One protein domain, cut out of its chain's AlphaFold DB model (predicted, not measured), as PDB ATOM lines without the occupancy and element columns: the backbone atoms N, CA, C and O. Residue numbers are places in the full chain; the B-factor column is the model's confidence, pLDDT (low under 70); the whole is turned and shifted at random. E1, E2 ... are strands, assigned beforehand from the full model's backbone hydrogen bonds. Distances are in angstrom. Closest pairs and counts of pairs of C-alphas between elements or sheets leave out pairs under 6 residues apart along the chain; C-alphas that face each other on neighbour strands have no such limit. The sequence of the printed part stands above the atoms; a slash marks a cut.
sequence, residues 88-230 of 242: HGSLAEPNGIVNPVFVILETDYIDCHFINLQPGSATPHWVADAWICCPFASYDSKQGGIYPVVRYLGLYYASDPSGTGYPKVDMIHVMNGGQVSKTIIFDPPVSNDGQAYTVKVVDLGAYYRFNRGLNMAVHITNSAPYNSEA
ATOM      1  N   HIS A  88      25.091  60.930 102.631       96.06
ATOM      2  CA  HIS A  88      25.988  61.533 101.660       96.06
ATOM      3  C   HIS A  88      27.398  60.962 101.826       96.06
ATOM      4  O   HIS A  88      27.830  60.665 102.940       96.06
ATOM      5  N   GLY A  89      28.114  60.825 100.714       95.56
ATOM      6  CA  GLY A  89      29.429  60.201 100.674       95.56
ATOM      7  C   GLY A  89      30.461  60.888 101.554       95.56
ATOM      8  O   GLY A  89      31.256  60.197 102.166       95.56
ATOM      9  N   SER A  90      30.370  62.211 101.713       94.31
ATOM     10  CA  SER A  90      31.243  63.020 102.584       94.31
ATOM     11  C   SER A  90      31.135  62.711 104.089       94.31
ATOM     12  O   SER A  90      31.705  63.426 104.903       94.31
ATOM     13  N   LEU A  91      30.310  61.739 104.492       94.62
ATOM     14  CA  LEU A  91      30.296  61.183 105.851       94.62
ATOM     15  C   LEU A  91      31.162  59.920 105.972       94.62
ATOM     16  O   LEU A  91      31.280  59.359 107.063       94.62
ATOM     17  N   ALA A  92      31.709  59.442 104.854       95.75
ATOM     18  CA  ALA A  92      32.690  58.379 104.835       95.75
ATOM     19  C   ALA A  92      34.048  58.905 105.312       95.75
ATOM     20  O   ALA A  92      34.374  60.075 105.144       95.75
ATOM     21  N   GLU A  93      34.824  58.022 105.926       93.00
ATOM     22  CA  GLU A  93      36.079  58.368 106.587       93.00
ATOM     23  C   GLU A  93      37.149  57.322 106.259       93.00
ATOM     24  O   GLU A  93      36.823  56.130 106.123       93.00
ATOM     25  N   PRO A  94      38.435  57.700 106.225       90.25
ATOM     26  CA  PRO A  94      39.506  56.726 106.128       90.25
ATOM     27  C   PRO A  94      39.520  55.837 107.367       90.25
ATOM     28  O   PRO A  94      39.331  56.280 108.504       90.25
ATOM     29  N   ASN A  95      39.824  54.555 107.181       84.88
ATOM     30  CA  ASN A  95      40.076  53.650 108.296       84.88
ATOM     31  C   ASN A  95      41.479  53.880 108.891       84.88
ATOM     32  O   ASN A  95      42.397  53.075 108.711       84.88
ATOM     33  N   GLY A  96      41.637  54.986 109.618       80.62
ATOM     34  CA  GLY A  96      42.879  55.376 110.280       80.62
ATOM     35  C   GLY A  96      43.704  56.382 109.479       80.62
ATOM     36  O   GLY A  96      43.176  57.168 108.700       80.62
ATOM     37  N   ILE A  97      45.018  56.403 109.718       78.81
ATOM     38  CA  ILE A  97      45.921  57.326 109.022       78.81
ATOM     39  C   ILE A  97      46.117  56.832 107.589       78.81
ATOM     40  O   ILE A  97      46.609  55.724 107.371       78.81
ATOM     41  N   VAL A  98      45.778  57.695 106.635       82.19
ATOM     42  CA  VAL A  98      45.993  57.484 105.204       82.19
ATOM     43  C   VAL A  98      47.464  57.164 104.936       82.19
ATOM     44  O   VAL A  98      48.359  57.929 105.304       82.19
ATOM     45  N   ASN A  99      47.729  56.020 104.305       83.50
ATOM     46  CA  ASN A  99      49.088  55.613 103.972       83.50
ATOM     47  C   ASN A  99      49.505  56.234 102.624       83.50
ATOM     48  O   ASN A  99      48.976  55.816 101.591       83.50
ATOM     49  N   PRO A 100      50.490  57.153 102.590       83.31
ATOM     50  CA  PRO A 100      50.898  57.833 101.357       83.31
ATOM     51  C   PRO A 100      51.537  56.899 100.313       83.31
ATOM     52  O   PRO A 100      51.726  57.292  99.161       83.31
ATOM     53  N   VAL A 101      51.881  55.664 100.703       85.00
ATOM     54  CA  VAL A 101      52.351  54.613  99.786       85.00
ATOM     55  C   VAL A 101      51.230  54.109  98.878       85.00
ATOM     56  O   VAL A 101      51.512  53.674  97.766       85.00
ATOM     57  N   PHE A 102      49.976  54.174  99.328       86.88
ATOM     58  CA  PHE A 102      48.824  53.632  98.602       86.88
ATOM     59  C   PHE A 102      47.818  54.705  98.188       86.88
ATOM     60  O   PHE A 102      47.152  54.553  97.169       86.88
ATOM     61  N   VAL A 103      47.742  55.812  98.925       90.94
ATOM     62  CA  VAL A 103      46.775  56.889  98.697       90.94
ATOM     63  C   VAL A 103      47.518  58.200  98.466       90.94
ATOM     64  O   VAL A 103      48.315  58.634  99.294       90.94
ATOM     65  N   ILE A 104      47.258  58.842  97.331       91.56
ATOM     66  CA  ILE A 104      47.856  60.134  96.954       91.56
ATOM     67  C   ILE A 104      47.080  61.285  97.572       91.56
ATOM     68  O   ILE A 104      47.662  62.264  98.038       91.56
ATOM     69  N   LEU A 105      45.758  61.184  97.504       92.12
ATOM     70  CA  LEU A 105      44.842  62.222  97.928       92.12
ATOM     71  C   LEU A 105      43.580  61.567  98.456       92.12
ATOM     72  O   LEU A 105      43.023  60.682  97.812       92.12
ATOM     73  N   GLU A 106      43.121  62.070  99.589       93.25
ATOM     74  CA  GLU A 106      41.816  61.770 100.144       93.25
ATOM     75  C   GLU A 106      41.189  63.078 100.611       93.25
ATOM     76  O   GLU A 106      41.839  63.881 101.288       93.25
ATOM     77  N   THR A 107      39.972  63.349 100.154       94.50
ATOM     78  CA  THR A 107      39.283  64.604 100.435       94.50
ATOM     79  C   THR A 107      37.793  64.480 100.151       94.50
ATOM     80  O   THR A 107      37.364  63.573  99.442       94.50
ATOM     81  N   ASP A 108      37.015  65.431 100.650       96.25
ATOM     82  CA  ASP A 108      35.600  65.541 100.326       96.25
ATOM     83  C   ASP A 108      35.378  66.625  99.277       96.25
ATOM     84  O   ASP A 108      35.875  67.751  99.381       96.25
ATOM     85  N   TYR A 109      34.570  66.289  98.282       93.69
ATOM     86  CA  TYR A 109      33.962  67.239  97.367       93.69
ATOM     87  C   TYR A 109      32.480  67.411  97.702       93.69
ATOM     88  O   TYR A 109      31.901  66.687  98.512       93.69
ATOM     89  N   ILE A 110      31.845  68.400  97.069       92.56
ATOM     90  CA  ILE A 110      30.426  68.710  97.292       92.56
ATOM     91  C   ILE A 110      29.497  67.520  97.002       92.56
ATOM     92  O   ILE A 110      28.393  67.475  97.530       92.56
ATOM     93  N   ASP A 111      29.940  66.579  96.170       92.19
ATOM     94  CA  ASP A 111      29.154  65.462  95.652       92.19
ATOM     95  C   ASP A 111      29.657  64.080  96.095       92.19
ATOM     96  O   ASP A 111      28.984  63.084  95.833       92.19
ATOM     97  N   CYS A 112      30.836  63.981  96.721       95.56
ATOM     98  CA  CYS A 112      31.418  62.695  97.090       95.56
ATOM     99  C   CYS A 112      32.537  62.798  98.127       95.56
ATOM    100  O   CYS A 112      33.154  63.842  98.312       95.56
ATOM    101  N   HIS A 113      32.838  61.661  98.742       97.38
ATOM    102  CA  HIS A 113      34.139  61.395  99.336       97.38
ATOM    103  C   HIS A 113      35.051  60.794  98.260       97.38
ATOM    104  O   HIS A 113      34.680  59.829  97.579       97.38
ATOM    105  N   PHE A 114      36.212  61.408  98.056       95.62
ATOM    106  CA  PHE A 114      37.116  61.149  96.942       95.62
ATOM    107  C   PHE A 114      38.443  60.589  97.435       95.62
ATOM    108  O   PHE A 114      39.097  61.175  98.296       95.62
ATOM    109  N   ILE A 115      38.881  59.501  96.803       94.62
ATOM    110  CA  ILE A 115      40.159  58.854  97.075       94.62
ATOM    111  C   ILE A 115      40.892  58.631  95.759       94.62
ATOM    112  O   ILE A 115      40.344  58.035  94.837       94.62
ATOM    113  N   ASN A 116      42.145  59.067  95.673       93.44
ATOM    114  CA  ASN A 116      43.028  58.788  94.545       93.44
ATOM    115  C   ASN A 116      44.150  57.848  94.985       93.44
ATOM    116  O   ASN A 116      44.937  58.194  95.871       93.44
ATOM    117  N   LEU A 117      44.224  56.671  94.369       92.56
ATOM    118  CA  LEU A 117      45.163  55.618  94.748       92.56
ATOM    119  C   LEU A 117      46.423  55.654  93.881       92.56
ATOM    120  O   LEU A 117      46.364  55.965  92.693       92.56
ATOM    121  N   GLN A 118      47.568  55.302  94.464       91.19
ATOM    122  CA  GLN A 118      48.822  55.115  93.730       91.19
ATOM    123  C   GLN A 118      48.682  53.997  92.678       91.19
ATOM    124  O   GLN A 118      47.890  53.071  92.869       91.19
ATOM    125  N   PRO A 119      49.427  54.067  91.560       89.25
ATOM    126  CA  PRO A 119      49.437  53.011  90.559       89.25
ATOM    127  C   PRO A 119      50.114  51.743  91.068       89.25
ATOM    128  O   PRO A 119      51.009  51.776  91.913       89.25
ATOM    129  N   GLY A 120      49.772  50.634  90.423       78.19
ATOM    130  CA  GLY A 120      50.572  49.420  90.438       78.19
ATOM    131  C   GLY A 120      50.622  48.761  91.802       78.19
ATOM    132  O   GLY A 120      51.616  48.098  92.105       78.19
ATOM    133  N   SER A 121      49.577  48.930  92.618       67.44
ATOM    134  CA  SER A 121      49.524  48.227  93.883       67.44
ATOM    135  C   SER A 121      49.510  46.723  93.625       67.44
ATOM    136  O   SER A 121      48.558  46.140  93.096       67.44
ATOM    137  N   ALA A 122      50.656  46.119  93.931       54.62
ATOM    138  CA  ALA A 122      50.919  44.690  93.896       54.62
ATOM    139  C   ALA A 122      50.812  44.093  95.304       54.62
ATOM    140  O   ALA A 122      51.403  43.049  95.597       54.62
ATOM    141  N   THR A 123      50.111  44.782  96.207       58.19
ATOM    142  CA  THR A 123      49.759  44.214  97.497       58.19
ATOM    143  C   THR A 123      48.945  42.940  97.269       58.19
ATOM    144  O   THR A 123      48.154  42.845  96.324       58.19
ATOM    145  N   PRO A 124      49.158  41.895  98.084       58.88
ATOM    146  CA  PRO A 124      48.293  40.730  98.031       58.88
ATOM    147  C   PRO A 124      46.830  41.157  98.192       58.88
ATOM    148  O   PRO A 124      46.559  42.074  98.956       58.88
ATOM    149  N   HIS A 125      45.885  40.454  97.564       54.19
ATOM    150  CA  HIS A 125      44.439  40.749  97.611       54.19
ATOM    151  C   HIS A 125      43.816  40.797  99.026       54.19
ATOM    152  O   HIS A 125      42.637  41.086  99.175       54.19
ATOM    153  N   TRP A 126      44.581  40.478 100.074       57.12
ATOM    154  CA  TRP A 126      44.193  40.637 101.477       57.12
ATOM    155  C   TRP A 126      44.701  41.944 102.121       57.12
ATOM    156  O   TRP A 126      44.524  42.135 103.325       57.12
ATOM    157  N   VAL A 127      45.353  42.830 101.361       67.12
ATOM    158  CA  VAL A 127      45.806  44.158 101.796       67.12
ATOM    159  C   VAL A 127      45.251  45.208 100.836       67.12
ATOM    160  O   VAL A 127      45.703  45.323  99.700       67.12
ATOM    161  N   ALA A 128      44.284  45.980 101.324       66.38
ATOM    162  CA  ALA A 128      43.706  47.102 100.596       66.38
ATOM    163  C   ALA A 128      44.736  48.189 100.375       66.38
ATOM    164  O   ALA A 128      45.558  48.457 101.255       66.38
ATOM    165  N   ASP A 129      44.565  48.906  99.275       81.88
ATOM    166  CA  ASP A 129      45.242  50.183  99.100       81.88
ATOM    167  C   ASP A 129      44.588  51.225 100.005       81.88
ATOM    168  O   ASP A 129      45.276  52.015 100.650       81.88
ATOM    169  N   ALA A 130      43.257  51.164 100.130       89.81
ATOM    170  CA  ALA A 130      42.524  51.915 101.135       89.81
ATOM    171  C   ALA A 130      41.297  51.165 101.666       89.81
ATOM    172  O   ALA A 130      40.647  50.375 100.976       89.81
ATOM    173  N   TRP A 131      40.983  51.466 102.922       91.56
ATOM    174  CA  TRP A 131      39.766  51.059 103.606       91.56
ATOM    175  C   TRP A 131      38.956  52.305 103.929       91.56
ATOM    176  O   TRP A 131      39.432  53.152 104.684       91.56
ATOM    177  N   ILE A 132      37.737  52.378 103.403       95.25
ATOM    178  CA  ILE A 132      36.855  53.530 103.585       95.25
ATOM    179  C   ILE A 132      35.663  53.121 104.439       95.25
ATOM    180  O   ILE A 132      34.853  52.275 104.055       95.25
ATOM    181  N   CYS A 133      35.578  53.695 105.630       95.38
ATOM    182  CA  CYS A 133      34.510  53.478 106.589       95.38
ATOM    183  C   CYS A 133      33.281  54.292 106.192       95.38
ATOM    184  O   CYS A 133      33.342  55.513 106.146       95.38
ATOM    185  N   CYS A 134      32.149  53.625 105.977       95.94
ATOM    186  CA  CYS A 134      30.853  54.253 105.741       95.94
ATOM    187  C   CYS A 134      29.954  54.020 106.971       95.94
ATOM    188  O   CYS A 134      29.261  52.993 107.045       95.94
ATOM    189  N   PRO A 135      29.998  54.903 107.989       93.50
ATOM    190  CA  PRO A 135      29.244  54.731 109.225       93.50
ATOM    191  C   PRO A 135      27.757  55.042 109.033       93.50
ATOM    192  O   PRO A 135      27.382  56.057 108.447       93.50
ATOM    193  N   PHE A 136      26.904  54.200 109.604       90.44
ATOM    194  CA  PHE A 136      25.460  54.400 109.659       90.44
ATOM    195  C   PHE A 136      25.041  54.825 111.064       90.44
ATOM    196  O   PHE A 136      25.686  54.470 112.058       90.44
ATOM    197  N   ALA A 137      23.913  55.532 111.170       81.56
ATOM    198  CA  ALA A 137      23.320  55.779 112.477       81.56
ATOM    199  C   ALA A 137      23.017  54.443 113.171       81.56
ATOM    200  O   ALA A 137      22.495  53.501 112.571       81.56
ATOM    201  N   SER A 138      23.361  54.363 114.453       76.19
ATOM    202  CA  SER A 138      23.052  53.198 115.272       76.19
ATOM    203  C   SER A 138      21.654  53.308 115.851       76.19
ATOM    204  O   SER A 138      21.240  54.377 116.293       76.19
ATOM    205  N   TYR A 139      21.000  52.162 115.996       72.75
ATOM    206  CA  TYR A 139      19.873  52.016 116.902       72.75
ATOM    207  C   TYR A 139      20.346  51.353 118.202       72.75
ATOM    208  O   TYR A 139      21.064  50.354 118.169       72.75
ATOM    209  N   ASP A 140      19.990  51.926 119.350       69.56
ATOM    210  CA  ASP A 140      20.193  51.318 120.670       69.56
ATOM    211  C   ASP A 140      18.947  51.594 121.519       69.56
ATOM    212  O   ASP A 140      18.757  52.693 122.043       69.56
ATOM    213  N   SER A 141      18.045  50.614 121.612       60.69
ATOM    214  CA  SER A 141      16.864  50.753 122.463       60.69
ATOM    215  C   SER A 141      17.266  50.539 123.925       60.69
ATOM    216  O   SER A 141      17.580  49.424 124.348       60.69
ATOM    217  N   LYS A 142      17.218  51.621 124.709       59.28
ATOM    218  CA  LYS A 142      17.396  51.593 126.171       59.28
ATOM    219  C   LYS A 142      16.119  51.217 126.933       59.28
ATOM    220  O   LYS A 142      16.189  50.969 128.131       59.28
ATOM    221  N   GLN A 143      14.960  51.215 126.269       59.28
ATOM    222  CA  GLN A 143      13.637  51.098 126.903       59.28
ATOM    223  C   GLN A 143      12.783  49.940 126.352       59.28
ATOM    224  O   GLN A 143      11.623  49.799 126.731       59.28
ATOM    225  N   GLY A 144      13.354  49.084 125.500       61.38
ATOM    226  CA  GLY A 144      12.614  48.056 124.768       61.38
ATOM    227  C   GLY A 144      11.997  48.597 123.473       61.38
ATOM    228  O   GLY A 144      11.973  49.801 123.230       61.38
ATOM    229  N   GLY A 145      11.530  47.687 122.619       67.25
ATOM    230  CA  GLY A 145      10.979  48.002 121.300       67.25
ATOM    231  C   GLY A 145      11.452  47.023 120.230       67.25
ATOM    232  O   GLY A 145      12.281  46.146 120.486       67.25
ATOM    233  N   ILE A 146      10.903  47.174 119.028       70.88
ATOM    234  CA  ILE A 146      11.402  46.487 117.837       70.88
ATOM    235  C   ILE A 146      12.786  47.065 117.514       70.88
ATOM    236  O   ILE A 146      13.014  48.262 117.688       70.88
ATOM    237  N   TYR A 147      13.727  46.208 117.121       77.25
ATOM    238  CA  TYR A 147      15.058  46.616 116.672       77.25
ATOM    239  C   TYR A 147      15.102  46.473 115.160       77.25
ATOM    240  O   TYR A 147      14.746  45.393 114.679       77.25
ATOM    241  N   PRO A 148      15.592  47.486 114.433       80.56
ATOM    242  CA  PRO A 148      15.648  47.372 113.001       80.56
ATOM    243  C   PRO A 148      16.701  46.334 112.631       80.56
ATOM    244  O   PRO A 148      17.760  46.212 113.266       80.56
ATOM    245  N   VAL A 149      16.405  45.593 111.579       85.88
ATOM    246  CA  VAL A 149      17.346  44.700 110.924       85.88
ATOM    247  C   VAL A 149      17.714  45.255 109.559       85.88
ATOM    248  O   VAL A 149      16.910  45.917 108.909       85.88
ATOM    249  N   VAL A 150      18.933  44.974 109.108       88.06
ATOM    250  CA  VAL A 150      19.363  45.284 107.739       88.06
ATOM    251  C   VAL A 150      19.744  43.993 107.046       88.06
ATOM    252  O   VAL A 150      20.465  43.158 107.601       88.06
ATOM    253  N   ARG A 151      19.261  43.847 105.817       90.44
ATOM    254  CA  ARG A 151      19.696  42.814 104.875       90.44
ATOM    255  C   ARG A 151      20.413  43.397 103.664       90.44
ATOM    256  O   ARG A 151      21.262  42.726 103.095       90.44
ATOM    257  N   TYR A 152      20.095  44.628 103.278       92.19
ATOM    258  CA  TYR A 152      20.642  45.252 102.082       92.19
ATOM    259  C   TYR A 152      21.383  46.534 102.431       92.19
ATOM    260  O   TYR A 152      20.824  47.425 103.077       92.19
ATOM    261  N   LEU A 153      22.621  46.626 101.958       94.56
ATOM    262  CA  LEU A 153      23.393  47.864 101.934       94.56
ATOM    263  C   LEU A 153      23.478  48.370 100.493       94.56
ATOM    264  O   LEU A 153      23.446  47.585  99.545       94.56
ATOM    265  N   GLY A 154      23.582  49.679 100.326       95.25
ATOM    266  CA  GLY A 154      23.831  50.336  99.053       95.25
ATOM    267  C   GLY A 154      25.140  51.106  99.119       95.25
ATOM    268  O   GLY A 154      25.348  51.879 100.050       95.25
ATOM    269  N   LEU A 155      25.998  50.919  98.123       97.00
ATOM    270  CA  LEU A 155      27.168  51.755  97.877       97.00
ATOM    271  C   LEU A 155      26.924  52.532  96.584       97.00
ATOM    272  O   LEU A 155      26.816  51.918  95.527       97.00
ATOM    273  N   TYR A 156      26.803  53.856  96.663       96.50
ATOM    274  CA  TYR A 156      26.621  54.739  95.512       96.50
ATOM    275  C   TYR A 156      27.966  55.367  95.147       96.50
ATOM    276  O   TYR A 156      28.478  56.214  95.881       96.50
ATOM    277  N   TYR A 157      28.575  54.904  94.056       97.25
ATOM    278  CA  TYR A 157      29.982  55.172  93.763       97.25
ATOM    279  C   TYR A 157      30.275  55.315  92.267       97.25
ATOM    280  O   TYR A 157      29.498  54.888  91.415       97.25
ATOM    281  N   ALA A 158      31.421  55.911  91.954       96.31
ATOM    282  CA  ALA A 158      32.017  55.960  90.625       96.31
ATOM    283  C   ALA A 158      33.506  55.603  90.726       96.31
ATOM    284  O   ALA A 158      34.211  56.083  91.614       96.31
ATOM    285  N   SER A 159      33.990  54.780  89.808       94.62
ATOM    286  CA  SER A 159      35.366  54.275  89.735       94.62
ATOM    287  C   SER A 159      35.863  54.298  88.294       94.62
ATOM    288  O   SER A 159      35.049  54.465  87.412       94.62
ATOM    289  N   ASP A 160      37.149  54.081  88.035       88.19
ATOM    290  CA  ASP A 160      37.670  53.834  86.678       88.19
ATOM    291  C   ASP A 160      37.225  54.814  85.570       88.19
ATOM    292  O   ASP A 160      36.788  54.406  84.493       88.19
ATOM    293  N   PRO A 161      37.370  56.136  85.778       82.44
ATOM    294  CA  PRO A 161      37.071  57.113  84.730       82.44
ATOM    295  C   PRO A 161      37.972  56.970  83.488       82.44
ATOM    296  O   PRO A 161      37.661  57.543  82.444       82.44
ATOM    297  N   SER A 162      39.092  56.246  83.592       85.75
ATOM    298  CA  SER A 162      40.071  56.032  82.523       85.75
ATOM    299  C   SER A 162      39.843  54.751  81.707       85.75
ATOM    300  O   SER A 162      40.478  54.586  80.663       85.75
ATOM    301  N   GLY A 163      38.948  53.853  82.142       86.12
ATOM    302  CA  GLY A 163      38.664  52.576  81.475       86.12
ATOM    303  C   GLY A 163      39.745  51.498  81.658       86.12
ATOM    304  O   GLY A 163      39.833  50.561  80.863       86.12
ATOM    305  N   THR A 164      40.600  51.635  82.670       86.88
ATOM    306  CA  THR A 164      41.640  50.671  83.068       86.88
ATOM    307  C   THR A 164      41.111  49.463  83.850       86.88
ATOM    308  O   THR A 164      41.841  48.488  84.042       86.88
ATOM    309  N   GLY A 165      39.862  49.506  84.308       88.25
ATOM    310  CA  GLY A 165      39.245  48.561  85.237       88.25
ATOM    311  C   GLY A 165      39.490  48.874  86.719       88.25
ATOM    312  O   GLY A 165      39.136  48.042  87.561       88.25
ATOM    313  N   TYR A 166      40.089  50.025  87.052       91.50
ATOM    314  CA  TYR A 166      40.516  50.392  88.408       91.50
ATOM    315  C   TYR A 166      40.194  51.855  88.772       91.50
ATOM    316  O   TYR A 166      40.228  52.711  87.903       91.50
ATOM    317  N   PRO A 167      39.936  52.181  90.053       92.88
ATOM    318  CA  PRO A 167      40.006  51.292  91.208       92.88
ATOM    319  C   PRO A 167      38.791  50.370  91.293       92.88
ATOM    320  O   PRO A 167      37.753  50.635  90.693       92.88
ATOM    321  N   LYS A 168      38.904  49.283  92.053       92.69
ATOM    322  CA  LYS A 168      37.824  48.302  92.212       92.69
ATOM    323  C   LYS A 168      37.597  47.942  93.671       92.69
ATOM    324  O   LYS A 168      38.525  47.981  94.477       92.69
ATOM    325  N   VAL A 169      36.363  47.555  93.970       94.25
ATOM    326  CA  VAL A 169      35.941  46.998  95.253       94.25
ATOM    327  C   VAL A 169      35.972  45.480  95.159       94.25
ATOM    328  O   VAL A 169      35.138  44.862  94.503       94.25
ATOM    329  N   ASP A 170      36.926  44.860  95.819       92.25
ATOM    330  CA  ASP A 170      37.076  43.408  95.948       92.25
ATOM    331  C   ASP A 170      36.500  42.879  97.266       92.25
ATOM    332  O   ASP A 170      36.171  41.697  97.360       92.25
ATOM    333  N   MET A 171      36.312  43.737  98.273       92.88
ATOM    334  CA  MET A 171      35.780  43.310  99.563       92.88
ATOM    335  C   MET A 171      35.003  44.406 100.305       92.88
ATOM    336  O   MET A 171      35.283  45.597 100.203       92.88
ATOM    337  N   ILE A 172      34.026  43.983 101.108       95.31
ATOM    338  CA  ILE A 172      33.361  44.808 102.118       95.31
ATOM    339  C   ILE A 172      33.383  44.086 103.465       95.31
ATOM    340  O   ILE A 172      32.990  42.921 103.571       95.31
ATOM    341  N   HIS A 173      33.778  44.802 104.514       93.81
ATOM    342  CA  HIS A 173      33.563  44.402 105.900       93.81
ATOM    343  C   HIS A 173      32.330  45.101 106.459       93.81
ATOM    344  O   HIS A 173      32.237  46.325 106.483       93.81
ATOM    345  N   VAL A 174      31.387  44.310 106.956       93.75
ATOM    346  CA  VAL A 174      30.228  44.799 107.695       93.75
ATOM    347  C   VAL A 174      30.561  44.723 109.172       93.75
ATOM    348  O   VAL A 174      30.616  43.644 109.767       93.75
ATOM    349  N   MET A 175      30.797  45.887 109.752       90.38
ATOM    350  CA  MET A 175      31.078  46.077 111.163       90.38
ATOM    351  C   MET A 175      29.769  46.273 111.931       90.38
ATOM    352  O   MET A 175      28.852  46.950 111.463       90.38
ATOM    353  N   ASN A 176      29.703  45.704 113.128       87.12
ATOM    354  CA  ASN A 176      28.622  45.916 114.083       87.12
ATOM    355  C   ASN A 176      29.238  46.204 115.452       87.12
ATOM    356  O   ASN A 176      29.837  45.323 116.078       87.12
ATOM    357  N   GLY A 177      29.183  47.464 115.876       83.62
ATOM    358  CA  GLY A 177      30.073  47.969 116.909       83.62
ATOM    359  C   GLY A 177      31.537  47.789 116.492       83.62
ATOM    360  O   GLY A 177      31.921  48.078 115.362       83.62
ATOM    361  N   GLY A 178      32.368  47.280 117.402       82.50
ATOM    362  CA  GLY A 178      33.803  47.082 117.164       82.50
ATOM    363  C   GLY A 178      34.192  45.748 116.519       82.50
ATOM    364  O   GLY A 178      35.355  45.371 116.618       82.50
ATOM    365  N   GLN A 179      33.252  44.986 115.949       86.81
ATOM    366  CA  GLN A 179      33.508  43.636 115.426       86.81
ATOM    367  C   GLN A 179      33.046  43.492 113.975       86.81
ATOM    368  O   GLN A 179      31.978  43.988 113.608       86.81
ATOM    369  N   VAL A 180      33.806  42.744 113.170       89.69
ATOM    370  CA  VAL A 180      33.388  42.338 111.821       89.69
ATOM    371  C   VAL A 180      32.305  41.268 111.959       89.69
ATOM    372  O   VAL A 180      32.567  40.157 112.410       89.69
ATOM    373  N   SER A 181      31.073  41.603 111.583       89.00
ATOM    374  CA  SER A 181      29.941  40.666 111.581       89.00
ATOM    375  C   SER A 181      29.839  39.865 110.291       89.00
ATOM    376  O   SER A 181      29.294  38.761 110.289       89.00
ATOM    377  N   LYS A 182      30.332  40.425 109.184       91.69
ATOM    378  CA  LYS A 182      30.354  39.751 107.889       91.69
ATOM    379  C   LYS A 182      31.460  40.322 107.012       91.69
ATOM    380  O   LYS A 182      31.648  41.533 106.969       91.69
ATOM    381  N   THR A 183      32.112  39.445 106.265       93.56
ATOM    382  CA  THR A 183      32.998  39.805 105.157       93.56
ATOM    383  C   THR A 183      32.342  39.359 103.862       93.56
ATOM    384  O   THR A 183      31.853  38.233 103.759       93.56
ATOM    385  N   ILE A 184      32.291  40.258 102.889       93.81
ATOM    386  CA  ILE A 184      31.748  40.014 101.557       93.81
ATOM    387  C   ILE A 184      32.904  40.180 100.593       93.81
ATOM    388  O   ILE A 184      33.451  41.271 100.492       93.81
ATOM    389  N   ILE A 185      33.277  39.094  99.924       93.19
ATOM    390  CA  ILE A 185      34.325  39.086  98.905       93.19
ATOM    391  C   ILE A 185      33.634  39.089  97.544       93.19
ATOM    392  O   ILE A 185      32.714  38.301  97.312       93.19
ATOM    393  N   PHE A 186      34.063  39.982  96.664       91.69
ATOM    394  CA  PHE A 186      33.589  40.068  95.293       91.69
ATOM    395  C   PHE A 186      34.569  39.361  94.363       91.69
ATOM    396  O   PHE A 186      35.718  39.775  94.220       91.69
ATOM    397  N   ASP A 187      34.085  38.306  93.713       90.62
ATOM    398  CA  ASP A 187      34.795  37.599  92.652       90.62
ATOM    399  C   ASP A 187      33.842  37.401  91.451       90.62
ATOM    400  O   ASP A 187      32.903  36.603  91.543       90.62
ATOM    401  N   PRO A 188      33.997  38.171  90.356       90.69
ATOM    402  CA  PRO A 188      35.032  39.187  90.156       90.69
ATOM    403  C   PRO A 188      34.812  40.447  91.027       90.69
ATOM    404  O   PRO A 188      33.668  40.746  91.393       90.69
ATOM    405  N   PRO A 189      35.877  41.220  91.324       92.44
ATOM    406  CA  PRO A 189      35.762  42.530  91.961       92.44
ATOM    407  C   PRO A 189      34.863  43.489  91.175       92.44
ATOM    408  O   PRO A 189      34.701  43.365  89.960       92.44
ATOM    409  N   VAL A 190      34.300  44.471  91.871       93.19
ATOM    410  CA  VAL A 190      33.302  45.391  91.325       93.19
ATOM    411  C   VAL A 190      33.934  46.743  90.992       93.19
ATOM    412  O   VAL A 190      34.541  47.384  91.844       93.19
ATOM    413  N   SER A 191      33.724  47.206  89.766       93.50
ATOM    414  CA  SER A 191      34.006  48.564  89.290       93.50
ATOM    415  C   SER A 191      32.905  48.995  88.304       93.50
ATOM    416  O   SER A 191      32.034  48.199  87.947       93.50
ATOM    417  N   ASN A 192      32.880  50.270  87.937       93.00
ATOM    418  CA  ASN A 192      32.061  50.858  86.872       93.00
ATOM    419  C   ASN A 192      32.929  51.785  85.998       93.00
ATOM    420  O   ASN A 192      34.094  51.953  86.317       93.00
ATOM    421  N   ASP A 193      32.382  52.366  84.926       90.06
ATOM    422  CA  ASP A 193      33.111  53.169  83.917       90.06
ATOM    423  C   ASP A 193      33.421  54.627  84.321       90.06
ATOM    424  O   ASP A 193      33.912  55.429  83.516       90.06
ATOM    425  N   GLY A 194      33.053  55.007  85.545       87.62
ATOM    426  CA  GLY A 194      33.366  56.303  86.138       87.62
ATOM    427  C   GLY A 194      32.654  57.500  85.528       87.62
ATOM    428  O   GLY A 194      32.873  58.617  86.009       87.62
ATOM    429  N   GLN A 195      31.811  57.289  84.513       86.81
ATOM    430  CA  GLN A 195      31.083  58.355  83.825       86.81
ATOM    431  C   GLN A 195      29.862  58.804  84.625       86.81
ATOM    432  O   GLN A 195      29.510  59.982  84.618       86.81
ATOM    433  N   ALA A 196      29.240  57.873  85.346       90.25
ATOM    434  CA  ALA A 196      28.131  58.142  86.245       90.25
ATOM    435  C   ALA A 196      28.299  57.377  87.558       90.25
ATOM    436  O   ALA A 196      28.884  56.294  87.610       90.25
ATOM    437  N   TYR A 197      27.740  57.935  88.627       94.19
ATOM    438  CA  TYR A 197      27.607  57.210  89.879       94.19
ATOM    439  C   TYR A 197      26.582  56.081  89.719       94.19
ATOM    440  O   TYR A 197      25.495  56.279  89.173       94.19
ATOM    441  N   THR A 198      26.905  54.892  90.225       93.44
ATOM    442  CA  THR A 198      26.009  53.733  90.216       93.44
ATOM    443  C   THR A 198      25.862  53.152  91.613       93.44
ATOM    444  O   THR A 198      26.743  53.288  92.463       93.44
ATOM    445  N   VAL A 199      24.715  52.523  91.880       93.31
ATOM    446  CA  VAL A 199      24.451  51.875  93.169       93.31
ATOM    447  C   VAL A 199      24.791  50.394  93.075       93.31
ATOM    448  O   VAL A 199      24.131  49.639  92.358       93.31
ATOM    449  N   LYS A 200      25.771  49.947  93.860       94.62
ATOM    450  CA  LYS A 200      25.969  48.531  94.163       94.62
ATOM    451  C   LYS A 200      25.130  48.154  95.377       94.62
ATOM    452  O   LYS A 200      25.415  48.578  96.494       94.62
ATOM    453  N   VAL A 201      24.119  47.318  95.152       94.31
ATOM    454  CA  VAL A 201      23.375  46.672  96.238       94.31
ATOM    455  C   VAL A 201      24.165  45.467  96.741       94.31
ATOM    456  O   VAL A 201      24.609  44.619  95.963       94.31
ATOM    457  N   VAL A 202      24.331  45.401  98.054       93.75
ATOM    458  CA  VAL A 202      25.054  44.362  98.778       93.75
ATOM    459  C   VAL A 202      24.041  43.602  99.632       93.75
ATOM    460  O   VAL A 202      23.559  44.124 100.638       93.75
ATOM    461  N   ASP A 203      23.687  42.382  99.217       91.56
ATOM    462  CA  ASP A 203      22.836  41.484 100.010       91.56
ATOM    463  C   ASP A 203      23.687  40.790 101.078       91.56
ATOM    464  O   ASP A 203      24.633  40.055 100.784       91.56
ATOM    465  N   LEU A 204      23.338  41.013 102.340       90.62
ATOM    466  CA  LEU A 204      23.971  40.371 103.481       90.62
ATOM    467  C   LEU A 204      23.546  38.898 103.618       90.62
ATOM    468  O   LEU A 204      24.098  38.183 104.451       90.62
ATOM    469  N   GLY A 205      22.584  38.412 102.832       88.81
ATOM    470  CA  GLY A 205      22.093  37.029 102.801       88.81
ATOM    471  C   GLY A 205      21.230  36.627 104.001       88.81
ATOM    472  O   GLY A 205      20.569  35.594 103.969       88.81
ATOM    473  N   ALA A 206      21.218  37.444 105.051       87.62
ATOM    474  CA  ALA A 206      20.392  37.297 106.236       87.62
ATOM    475  C   ALA A 206      20.084  38.684 106.813       87.62
ATOM    476  O   ALA A 206      20.690  39.684 106.427       87.62
ATOM    477  N   TYR A 207      19.150  38.723 107.756       88.12
ATOM    478  CA  TYR A 207      18.827  39.920 108.520       88.12
ATOM    479  C   TYR A 207      19.772  40.068 109.706       88.12
ATOM    480  O   TYR A 207      19.840  39.192 110.569       88.12
ATOM    481  N   TYR A 208      20.480  41.191 109.764       85.75
ATOM    482  CA  TYR A 208      21.406  41.504 110.844       85.75
ATOM    483  C   TYR A 208      20.811  42.579 111.743       85.75
ATOM    484  O   TYR A 208      20.351  43.612 111.265       85.75
ATOM    485  N   ARG A 209      20.834  42.344 113.057       84.31
ATOM    486  CA  ARG A 209      20.581  43.391 114.053       84.31
ATOM    487  C   ARG A 209      21.872  44.144 114.307       84.31
ATOM    488  O   ARG A 209      22.900  43.510 114.548       84.31
ATOM    489  N   PHE A 210      21.803  45.466 114.345       77.69
ATOM    490  CA  PHE A 210      22.958  46.297 114.666       77.69
ATOM    491  C   PHE A 210      22.828  46.867 116.065       77.69
ATOM    492  O   PHE A 210      21.768  47.335 116.470       77.69
ATOM    493  N   ASN A 211      23.914  46.769 116.817       69.62
ATOM    494  CA  ASN A 211      24.025  47.202 118.190       69.62
ATOM    495  C   ASN A 211      25.292  48.052 118.294       69.62
ATOM    496  O   ASN A 211      26.398  47.534 118.147       69.62
ATOM    497  N   ARG A 212      25.121  49.352 118.555       70.19
ATOM    498  CA  ARG A 212      26.213  50.335 118.722       70.19
ATOM    499  C   ARG A 212      27.035  50.612 117.457       70.19
ATOM    500  O   ARG A 212      28.236  50.848 117.546       70.19
ATOM    501  N   GLY A 213      26.370  50.662 116.307       78.12
ATOM    502  CA  GLY A 213      26.912  51.217 115.064       78.12
ATOM    503  C   GLY A 213      27.107  50.168 113.982       78.12
ATOM    504  O   GLY A 213      27.949  49.286 114.111       78.12
ATOM    505  N   LEU A 214      26.339  50.288 112.903       87.88
ATOM    506  CA  LEU A 214      26.633  49.616 111.643       87.88
ATOM    507  C   LEU A 214      27.674  50.451 110.893       87.88
ATOM    508  O   LEU A 214      27.527  51.665 110.785       87.88
ATOM    509  N   ASN A 215      28.707  49.812 110.356       92.38
ATOM    510  CA  ASN A 215      29.647  50.469 109.454       92.38
ATOM    511  C   ASN A 215      29.982  49.520 108.299       92.38
ATOM    512  O   ASN A 215      30.282  48.345 108.509       92.38
ATOM    513  N   MET A 216      29.870  50.028 107.076       95.38
ATOM    514  CA  MET A 216      30.308  49.338 105.870       95.38
ATOM    515  C   MET A 216      31.715  49.825 105.535       95.38
ATOM    516  O   MET A 216      31.885  50.916 105.003       95.38
ATOM    517  N   ALA A 217      32.725  49.022 105.850       94.75
ATOM    518  CA  ALA A 217      34.100  49.303 105.473       94.75
ATOM    519  C   ALA A 217      34.357  48.740 104.071       94.75
ATOM    520  O   ALA A 217      34.329  47.525 103.860       94.75
ATOM    521  N   VAL A 218      34.561  49.632 103.108       95.75
ATOM    522  CA  VAL A 218      34.782  49.320 101.695       95.75
ATOM    523  C   VAL A 218      36.280  49.180 101.451       95.75
ATOM    524  O   VAL A 218      37.044  50.094 101.760       95.75
ATOM    525  N   HIS A 219      36.697  48.038 100.913       93.44
ATOM    526  CA  HIS A 219      38.074  47.781 100.509       93.44
ATOM    527  C   HIS A 219      38.231  48.160  99.037       93.44
ATOM    528  O   HIS A 219      37.489  47.652  98.194       93.44
ATOM    529  N   ILE A 220      39.166  49.059  98.735       92.38
ATOM    530  CA  ILE A 220      39.457  49.492  97.366       92.38
ATOM    531  C   ILE A 220      40.910  49.212  96.995       92.38
ATOM    532  O   ILE A 220      41.821  49.368  97.812       92.38
ATOM    533  N   THR A 221      41.115  48.792  95.747       90.44
ATOM    534  CA  THR A 221      42.436  48.490  95.180       90.44
ATOM    535  C   THR A 221      42.609  49.120  93.800       90.44
ATOM    536  O   THR A 221      41.660  49.203  93.014       90.44
ATOM    537  N   ASN A 222      43.835  49.535  93.490       90.94
ATOM    538  CA  ASN A 222      44.281  50.036  92.201       90.94
ATOM    539  C   ASN A 222      45.525  49.269  91.726       90.94
ATOM    540  O   ASN A 222      46.659  49.568  92.094       90.94
ATOM    541  N   SER A 223      45.319  48.304  90.831       88.31
ATOM    542  CA  SER A 223      46.419  47.618  90.141       88.31
ATOM    543  C   SER A 223      46.650  48.148  88.723       88.31
ATOM    544  O   SER A 223      47.326  47.479  87.939       88.31
ATOM    545  N   ALA A 224      46.117  49.326  88.364       88.56
ATOM    546  CA  ALA A 224      46.477  49.971  87.106       88.56
ATOM    547  C   ALA A 224      47.990  50.247  87.115       88.56
ATOM    548  O   ALA A 224      48.484  50.903  88.028       88.56
ATOM    549  N   PRO A 225      48.764  49.755  86.134       83.00
ATOM    550  CA  PRO A 225      50.218  49.637  86.269       83.00
ATOM    551  C   PRO A 225      50.957  50.976  86.351       83.00
ATOM    552  O   PRO A 225      52.052  51.032  86.906       83.00
ATOM    553  N   TYR A 226      50.384  52.043  85.789       85.69
ATOM    554  CA  TYR A 226      51.072  53.329  85.629       85.69
ATOM    555  C   TYR A 226      50.242  54.541  86.045       85.69
ATOM    556  O   TYR A 226      50.805  55.619  86.218       85.69
ATOM    557  N   ASN A 227      48.930  54.375  86.212       87.25
ATOM    558  CA  ASN A 227      48.027  55.484  86.470       87.25
ATOM    559  C   ASN A 227      47.530  55.461  87.907       87.25
ATOM    560  O   ASN A 227      47.083  54.435  88.427       87.25
ATOM    561  N   SER A 228      47.606  56.625  88.535       90.88
ATOM    562  CA  SER A 228      46.805  56.900  89.712       90.88
ATOM    563  C   SER A 228      45.349  56.977  89.297       90.88
ATOM    564  O   SER A 228      45.032  57.667  88.327       90.88
ATOM    565  N   GLU A 229      44.488  56.279  90.020       92.75
ATOM    566  CA  GLU A 229      43.080  56.183  89.665       92.75
ATOM    567  C   GLU A 229      42.194  56.539  90.855       92.75
ATOM    568  O   GLU A 229      42.477  56.195  92.010       92.75
ATOM    569  N   ALA A 230      41.105  57.244  90.551       92.56
ATOM    570  CA  ALA A 230      40.200  57.784  91.550       92.56
ATOM    571  C   ALA A 230      38.992  56.874  91.794       92.56
ATOM    572  O   ALA A 230      38.339  56.396  90.863       92.56
TER     573      ALA A 230
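Overview. This is residues 88 to 230 of the 242 residues of an uncharacterized protein of Euryarchaeota archaeon ADurb.BinA087 (UniProt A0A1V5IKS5). Two sheets lie face to face as a small, partly overlapping sandwich: a twisted sheet of four strands, E3 E8 E5 E6, and a narrow pair, E4 and E7. The hairpin E1 and E2 sits beside the edge strand E3, and the long link from E3 to E4 reaches out at one end of the longest axis. The printed part has 143 residues with no named helix and eight named strands, E1 to E8 in order along the chain; the three sheets, orders E3 - E8 - E5 - E6, E4 - E7 and E1 - E2, are all antiparallel. The class is all strand, though under half of the residues, 70 of 143, are in named elements. The whole is compact, with a radius of gyration of the C-alphas of 15.8 A, and elongated, with spans of 55 by 29 by 28 A.

Along the chain. Residues 88 to 102 hold no named element. E1, residues 103 to 109, begins at C-alpha 103 at (46.775, 56.889, 98.697), and E2 is residues 112 to 117. E3, residues 130 to 135, is followed by E4, residues 149 to 158, 27.5 A long. E5, residues 168 to 176, is 23.8 A long. E6, residues 179 to 190, 24.2 A long, bends by 99 degrees at residue 187. E7, residues 198 to 209, 26.5 A long, bends by 87 degrees at residue 206. E8, residues 214 to 221, 22.8 A long, ends at C-alpha 221 at (42.436, 48.490, 95.180).

Arrangement. In the larger sheet E3 and E6 are the edge strands. E3 and E8 pair with N 132 and O 218 at 2.9 A. E8 and E5 pair with N 217 and O 173 at 2.8 A. The hairpin E5 and E6 has N 172 and O 184 at 2.8 A. In the other sheet of the sandwich, E4 and E7 have N 155 and O 200 at 2.9 A. The best planes of the parts that face each other are 4 degrees apart, and those parts are 9.9 A centre to centre; the strands stand at 35 degrees. E4 and E8 are near each other, as are E5 and E7. The hairpin E1 and E2 has N 107 and O 114 at 3.0 A. E2 and E4 are near each other, and the closest C-alphas of E1 and E3, Val 103 and Ala 130, are 7.0 A apart. Residues 93 to 94 pair antiparallel with residues 132 to 133 of E3, and residues 229 to 230 with residues 116 to 117 of E2.

Size, cuts and confidence. The two C-alphas farthest apart, those of Gln 143 and Tyr 226, are 55.8 A apart. The printed part has no cut. The links E2 to E3 and E3 to E4 are long. The mean pLDDT of the printed part is 86.9; residues 121 to 128, 140 to 145 and 211 are under 70.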